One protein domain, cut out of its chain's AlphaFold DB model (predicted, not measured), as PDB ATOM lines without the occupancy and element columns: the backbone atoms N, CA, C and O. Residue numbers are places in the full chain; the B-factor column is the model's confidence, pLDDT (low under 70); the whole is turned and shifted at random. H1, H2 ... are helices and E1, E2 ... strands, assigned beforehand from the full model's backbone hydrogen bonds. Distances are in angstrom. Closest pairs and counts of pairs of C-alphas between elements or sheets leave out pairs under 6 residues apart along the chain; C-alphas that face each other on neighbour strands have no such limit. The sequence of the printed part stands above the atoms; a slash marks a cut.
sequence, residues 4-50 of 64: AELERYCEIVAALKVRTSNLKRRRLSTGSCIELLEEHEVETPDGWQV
ATOM      1  N   ALA A   4      14.951 -10.871  24.467       87.75
ATOM      2  CA  ALA A   4      15.696  -9.619  24.346       87.75
ATOM      3  C   ALA A   4      17.203  -9.802  24.601       87.75
ATOM      4  O   ALA A   4      18.028  -9.187  23.933       87.75
ATOM      5  N   GLU A   5      17.571 -10.691  25.527       86.12
ATOM      6  CA  GLU A   5      18.970 -11.020  25.816       86.12
ATOM      7  C   GLU A   5      19.614 -11.778  24.644       86.12
ATOM      8  O   GLU A   5      20.729 -11.454  24.240       86.12
ATOM      9  N   LEU A   6      18.894 -12.727  24.030       90.19
ATOM     10  CA  LEU A   6      19.368 -13.441  22.835       90.19
ATOM     11  C   LEU A   6      19.513 -12.524  21.621       90.19
ATOM     12  O   LEU A   6      20.481 -12.641  20.873       90.19
ATOM     13  N   GLU A   7      18.555 -11.627  21.404       92.31
ATOM     14  CA  GLU A   7      18.598 -10.657  20.307       92.31
ATOM     15  C   GLU A   7      19.813  -9.740  20.459       92.31
ATOM     16  O   GLU A   7      20.590  -9.585  19.515       92.31
ATOM     17  N   ARG A   8      20.049  -9.249  21.679       88.81
ATOM     18  CA  ARG A   8      21.227  -8.450  22.013       88.81
ATOM     19  C   ARG A   8      22.533  -9.225  21.829       88.81
ATOM     20  O   ARG A   8      23.493  -8.697  21.271       88.81
ATOM     21  N   TYR A   9      22.571 -10.485  22.255       89.75
ATOM     22  CA  TYR A   9      23.725 -11.361  22.062       89.75
ATOM     23  C   TYR A   9      24.053 -11.543  20.572       89.75
ATOM     24  O   TYR A   9      25.193 -11.354  20.140       89.75
ATOM     25  N   CYS A  10      23.036 -11.838  19.760       93.00
ATOM     26  CA  CYS A  10      23.167 -11.978  18.311       93.00
ATOM     27  C   CYS A  10      23.624 -10.679  17.635       93.00
ATOM     28  O   CYS A  10      24.437 -10.728  16.710       93.00
ATOM     29  N   GLU A  11      23.137  -9.527  18.096       93.75
ATOM     30  CA  GLU A  11      23.547  -8.215  17.598       93.75
ATOM     31  C   GLU A  11      25.041  -7.963  17.836       93.75
ATOM     32  O   GLU A  11      25.761  -7.581  16.909       93.75
ATOM     33  N   ILE A  12      25.543  -8.267  19.036       92.56
ATOM     34  CA  ILE A  12      26.966  -8.120  19.362       92.56
ATOM     35  C   ILE A  12      27.818  -9.059  18.494       92.56
ATOM     36  O   ILE A  12      28.813  -8.627  17.905       92.56
ATOM     37  N   VAL A  13      27.408 -10.322  18.326       93.56
ATOM     38  CA  VAL A  13      28.091 -11.275  17.432       93.56
ATOM     39  C   VAL A  13      28.108 -10.771  15.983       93.56
ATOM     40  O   VAL A  13      29.132 -10.867  15.299       93.56
ATOM     41  N   ALA A  14      27.003 -10.204  15.492       95.62
ATOM     42  CA  ALA A  14      26.942  -9.620  14.157       95.62
ATOM     43  C   ALA A  14      27.897  -8.421  14.020       95.62
ATOM     44  O   ALA A  14      28.652  -8.348  13.044       95.62
ATOM     45  N   ALA A  15      27.931  -7.533  15.016       94.81
ATOM     46  CA  ALA A  15      28.834  -6.388  15.052       94.81
ATOM     47  C   ALA A  15      30.312  -6.816  15.051       94.81
ATOM     48  O   ALA A  15      31.101  -6.291  14.261       94.81
ATOM     49  N   LEU A  16      30.692  -7.821  15.851       93.00
ATOM     50  CA  LEU A  16      32.048  -8.390  15.863       93.00
ATOM     51  C   LEU A  16      32.455  -8.917  14.482       93.00
ATOM     52  O   LEU A  16      33.554  -8.650  13.991       93.00
ATOM     53  N   LYS A  17      31.547  -9.616  13.802       94.88
ATOM     54  CA  LYS A  17      31.784 -10.146  12.453       94.88
ATOM     55  C   LYS A  17      31.978  -9.045  11.414       94.88
ATOM     56  O   LYS A  17      32.784  -9.211  10.497       94.88
ATOM     57  N   VAL A  18      31.274  -7.923  11.544       94.62
ATOM     58  CA  VAL A  18      31.473  -6.750  10.681       94.62
ATOM     59  C   VAL A  18      32.812  -6.079  10.990       94.62
ATOM     60  O   VAL A  18      33.606  -5.882  10.074       94.62
ATOM     61  N   ARG A  19      33.116  -5.813  12.266       91.56
ATOM     62  CA  ARG A  19      34.355  -5.138  12.696       91.56
ATOM     63  C   ARG A  19      35.624  -5.938  12.395       91.56
ATOM     64  O   ARG A  19      36.672  -5.349  12.165       91.56
ATOM     65  N   THR A  20      35.528  -7.266  12.364       94.06
ATOM     66  CA  THR A  20      36.646  -8.165  12.018       94.06
ATOM     67  C   THR A  20      36.694  -8.545  10.541       94.06
ATOM     68  O   THR A  20      37.556  -9.327  10.130       94.06
ATOM     69  N   SER A  21      35.783  -8.013   9.720       94.12
ATOM     70  CA  SER A  21      35.835  -8.223   8.277       94.12
ATOM     71  C   SER A  21      37.042  -7.492   7.685       94.12
ATOM     72  O   SER A  21      37.175  -6.282   7.817       94.12
ATOM     73  N   ASN A  22      37.913  -8.220   6.991       89.56
ATOM     74  CA  ASN A  22      39.031  -7.631   6.248       89.56
ATOM     75  C   ASN A  22      38.685  -7.400   4.765       89.56
ATOM     76  O   ASN A  22      37.621  -7.794   4.282       89.56
ATOM     77  N   LEU A  23      39.625  -6.822   4.004       92.88
ATOM     78  CA  LEU A  23      39.481  -6.566   2.559       92.88
ATOM     79  C   LEU A  23      39.228  -7.835   1.723       92.88
ATOM     80  O   LEU A  23      38.695  -7.753   0.623       92.88
ATOM     81  N   LYS A  24      39.560  -9.020   2.253       94.56
ATOM     82  CA  LYS A  24      39.271 -10.324   1.629       94.56
ATOM     83  C   LYS A  24      37.915 -10.894   2.057       94.56
ATOM     84  O   LYS A  24      37.662 -12.075   1.838       94.56
ATOM     85  N   ARG A  25      37.061 -10.090   2.703       89.44
ATOM     86  CA  ARG A  25      35.729 -10.466   3.212       89.44
ATOM     87  C   ARG A  25      35.748 -11.624   4.218       89.44
ATOM     88  O   ARG A  25      34.699 -12.198   4.510       89.44
ATOM     89  N   ARG A  26      36.919 -11.955   4.775       93.56
ATOM     90  CA  ARG A  26      37.038 -12.903   5.886       93.56
ATOM     91  C   ARG A  26      36.801 -12.160   7.186       93.56
ATOM     92  O   ARG A  26      37.242 -11.026   7.322       93.56
ATOM     93  N   ARG A  27      36.142 -12.832   8.114       95.81
ATOM     94  CA  ARG A  27      35.732 -12.338   9.429       95.81
ATOM     95  C   ARG A  27      35.879 -13.464  10.432       95.81
ATOM     96  O   ARG A  27      36.028 -14.620  10.025       95.81
ATOM     97  N   LEU A  28      35.786 -13.138  11.713       94.88
ATOM     98  CA  LEU A  28      35.723 -14.166  12.738       94.88
ATOM     99  C   LEU A  28      34.547 -15.120  12.501       94.88
ATOM    100  O   LEU A  28      33.474 -14.745  12.003       94.88
ATOM    101  N   SER A  29      34.781 -16.384  12.848       95.44
ATOM    102  CA  SER A  29      33.722 -17.381  12.905       95.44
ATOM    103  C   SER A  29      32.737 -17.011  14.017       95.44
ATOM    104  O   SER A  29      33.074 -16.264  14.934       95.44
ATOM    105  N   THR A  30      31.510 -17.531  13.951       94.69
ATOM    106  CA  THR A  30      30.552 -17.335  15.047       94.69
ATOM    107  C   THR A  30      31.103 -17.905  16.360       94.69
ATOM    108  O   THR A  30      31.029 -17.218  17.367       94.69
ATOM    109  N   GLY A  31      31.730 -19.089  16.337       94.44
ATOM    110  CA  GLY A  31      32.333 -19.702  17.529       94.44
ATOM    111  C   GLY A  31      33.438 -18.847  18.150       94.44
ATOM    112  O   GLY A  31      33.409 -18.593  19.342       94.44
ATOM    113  N   SER A  32      34.336 -18.293  17.334       94.12
ATOM    114  CA  SER A  32      35.394 -17.398  17.828       94.12
ATOM    115  C   SER A  32      34.842 -16.076  18.376       94.12
ATOM    116  O   SER A  32      35.443 -15.480  19.259       94.12
ATOM    117  N   CYS A  33      33.704 -15.586  17.864       93.88
ATOM    118  CA  CYS A  33      33.036 -14.420  18.455       93.88
ATOM    119  C   CYS A  33      32.429 -14.755  19.822       93.88
ATOM    120  O   CYS A  33      32.462 -13.913  20.711       93.88
ATOM    121  N   ILE A  34      31.871 -15.960  19.971       91.81
ATOM    122  CA  ILE A  34      31.308 -16.458  21.233       91.81
ATOM    123  C   ILE A  34      32.419 -16.591  22.280       91.81
ATOM    124  O   ILE A  34      32.292 -16.018  23.352       91.81
ATOM    125  N   GLU A  35      33.527 -17.247  21.931       90.75
ATOM    126  CA  GLU A  35      34.713 -17.396  22.787       90.75
ATOM    127  C   GLU A  35      35.238 -16.032  23.256       90.75
ATOM    128  O   GLU A  35      35.375 -15.797  24.454       90.75
ATOM    129  N   LEU A  36      35.395 -15.069  22.338       89.12
ATOM    130  CA  LEU A  36      35.793 -13.704  22.698       89.12
ATOM    131  C   LEU A  36      34.822 -13.027  23.675       89.12
ATOM    132  O   LEU A  36      35.275 -12.312  24.556       89.12
ATOM    133  N   LEU A  37      33.509 -13.230  23.528       87.94
ATOM    134  CA  LEU A  37      32.502 -12.658  24.433       87.94
ATOM    135  C   LEU A  37      32.456 -13.342  25.808       87.94
ATOM    136  O   LEU A  37      31.930 -12.771  26.767       87.94
ATOM    137  N   GLU A  38      32.942 -14.577  25.900       86.25
ATOM    138  CA  GLU A  38      32.971 -15.362  27.134       86.25
ATOM    139  C   GLU A  38      34.271 -15.179  27.923       86.25
ATOM    140  O   GLU A  38      34.254 -15.253  29.157       86.25
ATOM    141  N   GLU A  39      35.377 -14.950  27.220       87.88
ATOM    142  CA  GLU A  39      36.715 -14.822  27.798       87.88
ATOM    143  C   GLU A  39      37.153 -13.367  27.981       87.88
ATOM    144  O   GLU A  39      37.957 -13.077  28.868       87.88
ATOM    145  N   HIS A  40      36.607 -12.448  27.182       86.38
ATOM    146  CA  HIS A  40      36.981 -11.040  27.194       86.38
ATOM    147  C   HIS A  40      35.768 -10.117  27.306       86.38
ATOM    148  O   HIS A  40      34.648 -10.440  26.908       86.38
ATOM    149  N   GLU A  41      36.013  -8.920  27.833       81.00
ATOM    150  CA  GLU A  41      35.024  -7.850  27.841       81.00
ATOM    151  C   GLU A  41      35.012  -7.162  26.471       81.00
ATOM    152  O   GLU A  41      36.059  -6.799  25.925       81.00
ATOM    153  N   VAL A  42      33.825  -6.963  25.904       83.81
ATOM    154  CA  VAL A  42      33.642  -6.266  24.629       83.81
ATOM    155  C   VAL A  42      32.970  -4.927  24.885       83.81
ATOM    156  O   VAL A  42      31.878  -4.863  25.444       83.81
ATOM    157  N   GLU A  43      33.608  -3.848  24.441       85.62
ATOM    158  CA  GLU A  43      33.020  -2.513  24.498       85.62
ATOM    159  C   GLU A  43      31.829  -2.406  23.537       85.62
ATOM    160  O   GLU A  43      31.950  -2.633  22.323       85.62
ATOM    161  N   THR A  44      30.675  -2.036  24.084       83.88
ATOM    162  CA  THR A  44      29.442  -1.757  23.345       83.88
ATOM    163  C   THR A  44      28.922  -0.357  23.694       83.88
ATOM    164  O   THR A  44      29.341   0.207  24.704       83.88
ATOM    165  N   PRO A  45      27.992   0.220  22.908       85.25
ATOM    166  CA  PRO A  45      27.406   1.526  23.226       85.25
ATOM    167  C   PRO A  45      26.750   1.619  24.613       85.25
ATOM    168  O   PRO A  45      26.695   2.709  25.172       85.25
ATOM    169  N   ASP A  46      26.317   0.496  25.191       82.50
ATOM    170  CA  ASP A  46      25.730   0.466  26.540       82.50
ATOM    171  C   ASP A  46      26.759   0.105  27.629       82.50
ATOM    172  O   ASP A  46      26.386  -0.196  28.762       82.50
ATOM    173  N   GLY A  47      28.052   0.108  27.293       81.56
ATOM    174  CA  GLY A  47      29.158  -0.223  28.189       81.56
ATOM    175  C   GLY A  47      29.891  -1.518  27.830       81.56
ATOM    176  O   GLY A  47      29.667  -2.127  26.777       81.56
ATOM    177  N   TRP A  48      30.804  -1.922  28.714       76.12
ATOM    178  CA  TRP A  48      31.586  -3.153  28.597       76.12
ATOM    179  C   TRP A  48      30.716  -4.364  28.926       76.12
ATOM    180  O   TRP A  48      30.151  -4.450  30.012       76.12
ATOM    181  N   GLN A  49      30.602  -5.288  27.975       72.06
ATOM    182  CA  GLN A  49      29.818  -6.509  28.119       72.06
ATOM    183  C   GLN A  49      30.757  -7.702  28.272       72.06
ATOM    184  O   GLN A  49      31.598  -7.941  27.405       72.06
ATOM    185  N   VAL A  50      30.581  -8.473  29.345       63.09
ATOM    186  CA  VAL A  50      31.302  -9.727  29.590       63.09
ATOM    187  C   VAL A  50      30.315 -10.847  29.889       63.09
ATOM    188  O   VAL A  50      29.375 -10.670  30.662       63.09
TER     189      VAL A  50
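What this domain is: This is residues 4 to 50 of the 64 residues of an uncharacterized protein of Boseongicola sp. SB0667_bin_21 (UniProt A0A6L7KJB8). A long helix, H1, and a shorter one, H2, are set nearly at right angles, with H2 packed on residues 13 to 17 of H1, and a small two-stranded hairpin, E1 and E2, sits loosely beside this helix pair. The loop of residues 20 to 29 joins the helices, and its Lys 24 lies at the far end of the long axis from Ala 4. The printed part has 47 residues, with two named helices and two named strands in the order H1, H2, E1, E2; the sheet's order is E1 - E2, antiparallel, and the class is mostly helix. The whole is compact, with a radius of gyration of the C-alphas of 10.7 A, yet elongated in outline, spanning 31 by 19 by 17 A.

Where its parts are: H1 takes residues 4 to 19 and measures 22.4 A from C-alpha 4 at (15.696, -9.619, 24.346) to C-alpha 19 at (34.355, -5.138, 12.696). H2, residues 30 to 39, measures 14.4 A from first to last C-alpha. E1, residues 42 to 44, and E2, residues 47 to 49, each measure 6.3 A. E2 ends with C-alpha 49 at (29.818, -6.509, 28.119).

How they stand to each other: H1 touches H2 with residues 13 to 17 alone, and the closest C-alphas, those of Val 13 and Cys 33, are 5.9 A apart. The lines of the two helices are about perpendicular at 72 degrees, only just beyond a steep tilt. In both H1 and H2 every O i to N i+4 pair is within hydrogen-bond range. E1 and E2 form an antiparallel hairpin, with 141 degrees between their directions. The C-alphas of residues 43 and 48 face each other at 4.4 A. Within hydrogen-bond range across the pair are, among others, N 42 and O 49 at 2.9 A and N 44 and O 47 at 2.9 A. The closest C-alphas of H1 and E1 are those of Ile 12 and Thr 44, 7.9 A apart. The closest C-alphas of H2 and E2 are those of Leu 37 and Gln 49, 7.7 A apart. H1 and E2 are apart.

The domain as a whole: The two C-alphas farthest apart are those of Ala 4 and Lys 24, at 32.7 A. The first and last printed C-alphas, of Ala 4 and Val 50, are 16.5 A apart. The printed part has no cut. The links from H2 to E1 and from E1 to E2 are tight, with 2 residues each, and the link from H1 to H2 is short, with 10 residues. The mean pLDDT of the printed part is 89.3, and residue 50 alone is under 70.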